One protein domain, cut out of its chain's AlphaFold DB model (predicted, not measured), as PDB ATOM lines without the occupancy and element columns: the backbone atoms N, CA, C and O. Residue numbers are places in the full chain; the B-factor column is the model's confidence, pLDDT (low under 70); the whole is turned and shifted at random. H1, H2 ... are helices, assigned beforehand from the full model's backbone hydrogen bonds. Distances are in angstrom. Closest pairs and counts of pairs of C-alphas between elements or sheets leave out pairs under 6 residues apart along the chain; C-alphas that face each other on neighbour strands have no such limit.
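AT A GLANCE: This is residues 248 to 294 of the 294 residues of an uncharacterized protein of Fagus sylvatica (UniProt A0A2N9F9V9). A free arm ending in a short helix, H1, leads into a small angled pair of helices, H2 and H3, in which H2 packs near its end on H3, and a long loop between these two swings out to one side. The arm, residues 248 to 263, which takes in H1 and residues 260 to 263 of H2, sticks out, and so does the part of the loop at residues 276 to 281. The printed part has 47 residues with three named helices, H1, H2 and H3 in that order, and no named strand; the class is all helix. The whole is loose, with a radius of gyration of the C-alphas of 12.9 A, and the C-alphas span 36 by 26 by 17 A.

IN THESE COORDINATES: Begin at C-alpha 248, at (200.782, 89.709, 147.864), where H1 starts; it takes residues 248 to 254 and is 9.9 A from first to last C-alpha. Go on to C-alpha 260, at (216.265, 74.355, 158.356), and you are at the start of H2, residues 260 to 269, the longest helix by residues, 14.4 A from first to last C-alpha. H3 comes next, residues 283 to 291, 12.4 A long from first to last C-alpha; find its end at C-alpha 291, at (226.122, 74.518, 168.432).

HOW THE PARTS SIT: Start with H1, which touches no helix: it is apart from H2, and it is apart from H3. Then look at Ser 268 in H2 and Gln 287 in H3, where these two helices touch; their C-alphas, the closest of the two helices, are 5.9 A apart. Between H2 and H3 you will find 5 pairs of C-alphas within 8 A, and their centres are 10.4 A apart. Their lines stand at a steep tilt of 56 degrees, and they run opposite ways. Check the backbone O and N atoms inside H1, H2 and H3: in these three helices every O i to N i+4 pair is within hydrogen-bond range.

THE WHOLE: From Asn 248 to Tyr 292, the two C-alphas farthest apart, you cross 38.5 A. The printed part has no cut and ends at Gly 294, the chain's last residue. The link from H1 to H2 is tight, with 5 residues, while the link from H2 to H3 is long, with 13 residues, 270 to 282, whose C-alphas lie 7 to 15 A from the mean of all C-alphas. Read the B-factor column for the model's confidence: the mean pLDDT of the printed part is 73.0, and 17 residues are under 70, namely 272 to 273, 275 to 285 and 291 to 294.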
ATOM      1  N   ASN A 248     201.131  91.114 148.107       83.94
ATOM      2  CA  ASN A 248     200.782  89.709 147.864       83.94
ATOM      3  C   ASN A 248     202.027  88.810 147.883       83.94
ATOM      4  O   ASN A 248     201.964  87.694 148.384       83.94
ATOM      5  N   GLN A 249     203.169  89.333 147.433       85.69
ATOM      6  CA  GLN A 249     204.442  88.626 147.467       85.69
ATOM      7  C   GLN A 249     204.972  88.444 148.897       85.69
ATOM      8  O   GLN A 249     205.444  87.362 149.237       85.69
ATOM      9  N   ASP A 250     204.844  89.455 149.759       85.31
ATOM     10  CA  ASP A 250     205.212  89.335 151.176       85.31
ATOM     11  C   ASP A 250     204.321  88.304 151.885       85.31
ATOM     12  O   ASP A 250     204.806  87.479 152.656       85.31
ATOM     13  N   ASN A 251     203.018  88.294 151.585       82.50
ATOM     14  CA  ASN A 251     202.087  87.294 152.112       82.50
ATOM     15  C   ASN A 251     202.442  85.875 151.648       82.50
ATOM     16  O   ASN A 251     202.402  84.940 152.452       82.50
ATOM     17  N   GLU A 252     202.823  85.706 150.381       86.38
ATOM     18  CA  GLU A 252     203.301  84.426 149.853       86.38
ATOM     19  C   GLU A 252     204.578  83.960 150.559       86.38
ATOM     20  O   GLU A 252     204.705  82.771 150.842       86.38
ATOM     21  N   GLN A 253     205.498  84.869 150.894       81.44
ATOM     22  CA  GLN A 253     206.713  84.545 151.650       81.44
ATOM     23  C   GLN A 253     206.414  84.181 153.111       81.44
ATOM     24  O   GLN A 253     206.966  83.213 153.624       81.44
ATOM     25  N   ILE A 254     205.500  84.896 153.777       81.56
ATOM     26  CA  ILE A 254     205.099  84.617 155.168       81.56
ATOM     27  C   ILE A 254     204.402  83.252 155.293       81.56
ATOM     28  O   ILE A 254     204.520  82.588 156.323       81.56
ATOM     29  N   CYS A 255     203.681  82.823 154.255       80.50
ATOM     30  CA  CYS A 255     202.982  81.537 154.240       80.50
ATOM     31  C   CYS A 255     203.883  80.337 153.898       80.50
ATOM     32  O   CYS A 255     203.420  79.196 153.974       80.50
ATOM     33  N   GLN A 256     205.146  80.552 153.512       85.94
ATOM     34  CA  GLN A 256     206.076  79.462 153.221       85.94
ATOM     35  C   GLN A 256     206.588  78.798 154.505       85.94
ATOM     36  O   GLN A 256     206.793  79.437 155.537       85.94
ATOM     37  N   ILE A 257     206.808  77.484 154.439       85.88
ATOM     38  CA  ILE A 257     207.421  76.735 155.540       85.88
ATOM     39  C   ILE A 257     208.909  77.119 155.600       85.88
ATOM     40  O   ILE A 257     209.600  76.935 154.596       85.88
ATOM     41  N   PRO A 258     209.425  77.603 156.747       85.50
ATOM     42  CA  PRO A 258     210.811  78.038 156.853       85.50
ATOM     43  C   PRO A 258     211.784  76.867 156.695       85.50
ATOM     44  O   PRO A 258     211.542  75.745 157.155       85.50
ATOM     45  N   THR A 259     212.919  77.144 156.067       88.25
ATOM     46  CA  THR A 259     213.988  76.169 155.855       88.25
ATOM     47  C   THR A 259     214.749  75.879 157.150       88.25
ATOM     48  O   THR A 259     214.748  76.653 158.111       88.25
ATOM     49  N   ARG A 260     215.458  74.744 157.188       82.44
ATOM     50  CA  ARG A 260     216.265  74.355 158.356       82.44
ATOM     51  C   ARG A 260     217.327  75.402 158.705       82.44
ATOM     52  O   ARG A 260     217.602  75.598 159.886       82.44
ATOM     53  N   ASP A 261     217.914  76.053 157.706       84.00
ATOM     54  CA  ASP A 261     218.978  77.034 157.913       84.00
ATOM     55  C   ASP A 261     218.430  78.386 158.384       84.00
ATOM     56  O   ASP A 261     219.018  78.996 159.275       84.00
ATOM     57  N   GLU A 262     217.249  78.797 157.914       83.31
ATOM     58  CA  GLU A 262     216.535  79.959 158.460       83.31
ATOM     59  C   GLU A 262     216.152  79.745 159.925       83.31
ATOM     60  O   GLU A 262     216.390  80.613 160.764       83.31
ATOM     61  N   ILE A 263     215.634  78.558 160.267       81.62
ATOM     62  CA  ILE A 263     215.323  78.200 161.658       81.62
ATOM     63  C   ILE A 263     216.589  78.279 162.523       81.62
ATOM     64  O   ILE A 263     216.549  78.819 163.629       81.62
ATOM     65  N   LYS A 264     217.728  77.778 162.026       80.94
ATOM     66  CA  LYS A 264     219.012  77.851 162.737       80.94
ATOM     67  C   LYS A 264     219.479  79.287 162.951       80.94
ATOM     68  O   LYS A 264     219.875  79.619 164.066       80.94
ATOM     69  N   ALA A 265     219.422  80.120 161.915       83.81
ATOM     70  CA  ALA A 265     219.830  81.519 161.983       83.81
ATOM     71  C   ALA A 265     218.973  82.295 162.993       83.81
ATOM     72  O   ALA A 265     219.504  82.933 163.899       83.81
ATOM     73  N   VAL A 266     217.647  82.142 162.928       81.88
ATOM     74  CA  VAL A 266     216.721  82.803 163.858       81.88
ATOM     75  C   VAL A 266     216.950  82.347 165.298       81.88
ATOM     76  O   VAL A 266     216.996  83.178 166.201       81.88
ATOM     77  N   ILE A 267     217.121  81.041 165.539       78.06
ATOM     78  CA  ILE A 267     217.405  80.528 166.887       78.06
ATOM     79  C   ILE A 267     218.753  81.052 167.394       78.06
ATOM     80  O   ILE A 267     218.856  81.378 168.574       78.06
ATOM     81  N   SER A 268     219.765  81.170 166.532       80.94
ATOM     82  CA  SER A 268     221.075  81.732 166.883       80.94
ATOM     83  C   SER A 268     220.988  83.212 167.271       80.94
ATOM     84  O   SER A 268     221.573  83.614 168.275       80.94
ATOM     85  N   ASP A 269     220.204  84.003 166.538       81.31
ATOM     86  CA  ASP A 269     220.075  85.451 166.755       81.31
ATOM     87  C   ASP A 269     219.090  85.815 167.878       81.31
ATOM     88  O   ASP A 269     219.031  86.957 168.346       81.31
ATOM     89  N   MET A 270     218.290  84.855 168.347       76.12
ATOM     90  CA  MET A 270     217.374  85.086 169.455       76.12
ATOM     91  C   MET A 270     218.117  85.319 170.777       76.12
ATOM     92  O   MET A 270     219.054  84.620 171.149       76.12
ATOM     93  N   HIS A 271     217.638  86.281 171.565       75.06
ATOM     94  CA  HIS A 271     218.200  86.526 172.890       75.06
ATOM     95  C   HIS A 271     218.026  85.287 173.802       75.06
ATOM     96  O   HIS A 271     216.911  84.756 173.872       75.06
ATOM     97  N   PRO A 272     219.049  84.869 174.580       68.56
ATOM     98  CA  PRO A 272     219.026  83.624 175.368       68.56
ATOM     99  C   PRO A 272     217.851  83.484 176.350       68.56
ATOM    100  O   PRO A 272     217.465  82.374 176.718       68.56
ATOM    101  N   PHE A 273     217.269  84.614 176.761       60.25
ATOM    102  CA  PHE A 273     216.172  84.710 177.731       60.25
ATOM    103  C   PHE A 273     214.808  85.061 177.106       60.25
ATOM    104  O   PHE A 273     213.909  85.519 177.813       60.25
ATOM    105  N   LYS A 274     214.638  84.902 175.786       72.00
ATOM    106  CA  LYS A 274     213.341  85.103 175.115       72.00
ATOM    107  C   LYS A 274     212.312  84.070 175.614       72.00
ATOM    108  O   LYS A 274     212.685  82.971 176.023       72.00
ATOM    109  N   ALA A 275     211.037  84.471 175.658       56.31
ATOM    110  CA  ALA A 275     209.973  83.786 176.398       56.31
ATOM    111  C   ALA A 275     209.860  82.281 176.091       56.31
ATOM    112  O   ALA A 275     209.976  81.856 174.943       56.31
ATOM    113  N   LEU A 276     209.608  81.498 177.144       53.62
ATOM    114  CA  LEU A 276     209.422  80.049 177.085       53.62
ATOM    115  C   LEU A 276     208.118  79.722 176.347       53.62
ATOM    116  O   LEU A 276     207.050  80.193 176.739       53.62
ATOM    117  N   GLY A 277     208.208  78.910 175.294       55.78
ATOM    118  CA  GLY A 277     207.032  78.288 174.692       55.78
ATOM    119  C   GLY A 277     206.399  77.241 175.626       55.78
ATOM    120  O   GLY A 277     207.019  76.851 176.622       55.78
ATOM    121  N   PRO A 278     205.188  76.750 175.304       46.91
ATOM    122  CA  PRO A 278     204.432  75.795 176.128       46.91
ATOM    123  C   PRO A 278     205.167  74.472 176.432       46.91
ATOM    124  O   PRO A 278     204.809  73.787 177.385       46.91
ATOM    125  N   GLU A 279     206.235  74.156 175.695       51.81
ATOM    126  CA  GLU A 279     207.029  72.922 175.818       51.81
ATOM    127  C   GLU A 279     208.318  73.067 176.663       51.81
ATOM    128  O   GLU A 279     209.182  72.194 176.637       51.81
ATOM    129  N   TRP A 280     208.493  74.165 177.415       51.16
ATOM    130  CA  TRP A 280     209.631  74.411 178.336       51.16
ATOM    131  C   TRP A 280     211.043  74.386 177.718       51.16
ATOM    132  O   TRP A 280     212.043  74.491 178.434       51.16
ATOM    133  N   THR A 281     211.165  74.305 176.396       60.16
ATOM    134  CA  THR A 281     212.448  74.395 175.700       60.16
ATOM    135  C   THR A 281     212.925  75.847 175.707       60.16
ATOM    136  O   THR A 281     212.422  76.710 174.992       60.16
ATOM    137  N   SER A 282     213.893  76.150 176.574       67.00
ATOM    138  CA  SER A 282     214.517  77.479 176.586       67.00
ATOM    139  C   SER A 282     215.246  77.757 175.268       67.00
ATOM    140  O   SER A 282     215.852  76.852 174.693       67.00
ATOM    141  N   CYS A 283     215.240  79.014 174.812       68.00
ATOM    142  CA  CYS A 283     216.004  79.433 173.631       68.00
ATOM    143  C   CYS A 283     217.491  79.058 173.761       68.00
ATOM    144  O   CYS A 283     218.099  78.563 172.817       68.00
ATOM    145  N   PHE A 284     218.032  79.173 174.977       66.06
ATOM    146  CA  PHE A 284     219.373  78.714 175.338       66.06
ATOM    147  C   PHE A 284     219.612  77.219 175.051       66.06
ATOM    148  O   PHE A 284     220.669  76.835 174.561       66.06
ATOM    149  N   PHE A 285     218.630  76.359 175.329       69.44
ATOM    150  CA  PHE A 285     218.732  74.921 175.073       69.44
ATOM    151  C   PHE A 285     218.764  74.603 173.573       69.44
ATOM    152  O   PHE A 285     219.555  73.766 173.142       69.44
ATOM    153  N   LEU A 286     217.952  75.296 172.770       70.31
ATOM    154  CA  LEU A 286     217.946  75.132 171.313       70.31
ATOM    155  C   LEU A 286     219.250  75.640 170.683       70.31
ATOM    156  O   LEU A 286     219.821  74.953 169.841       70.31
ATOM    157  N   GLN A 287     219.767  76.781 171.146       74.38
ATOM    158  CA  GLN A 287     221.076  77.304 170.735       74.38
ATOM    159  C   GLN A 287     222.212  76.331 171.066       74.38
ATOM    160  O   GLN A 287     223.064  76.072 170.219       74.38
ATOM    161  N   ALA A 288     222.195  75.743 172.266       70.69
ATOM    162  CA  ALA A 288     223.179  74.742 172.660       70.69
ATOM    163  C   ALA A 288     223.119  73.506 171.748       70.69
ATOM    164  O   ALA A 288     224.151  73.084 171.240       70.69
ATOM    165  N   ILE A 289     221.930  72.954 171.475       72.31
ATOM    166  CA  ILE A 289     221.782  71.808 170.559       72.31
ATOM    167  C   ILE A 289     222.338  72.130 169.172       72.31
ATOM    168  O   ILE A 289     223.061  71.312 168.605       72.31
ATOM    169  N   LEU A 290     222.030  73.315 168.637       70.44
ATOM    170  CA  LEU A 290     222.514  73.723 167.322       70.44
ATOM    171  C   LEU A 290     224.042  73.832 167.279       70.44
ATOM    172  O   LEU A 290     224.642  73.310 166.340       70.44
ATOM    173  N   ALA A 291     224.667  74.398 168.316       68.38
ATOM    174  CA  ALA A 291     226.122  74.518 168.432       68.38
ATOM    175  C   ALA A 291     226.858  73.164 168.524       68.38
ATOM    176  O   ALA A 291     228.017  73.078 168.130       68.38
ATOM    177  N   TYR A 292     226.195  72.108 169.010       60.94
ATOM    178  CA  TYR A 292     226.752  70.746 169.093       60.94
ATOM    179  C   TYR A 292     226.388  69.842 167.903       60.94
ATOM    180  O   TYR A 292     226.785  68.679 167.882       60.94
ATOM    181  N   SER A 293     225.612  70.343 166.937       59.38
ATOM    182  CA  SER A 293     225.127  69.582 165.770       59.38
ATOM    183  C   SER A 293     225.826  69.937 164.449       59.38
ATOM    184  O   SER A 293     225.320  69.575 163.383       59.38
ATOM    185  N   GLY A 294     226.942  70.670 164.531       52.81
ATOM    186  CA  GLY A 294     227.829  71.021 163.416       52.81
ATOM    187  C   GLY A 294     229.003  70.065 163.274       52.81
ATOM    188  O   GLY A 294     229.453  69.533 164.313       52.81
TER     189      GLY A 294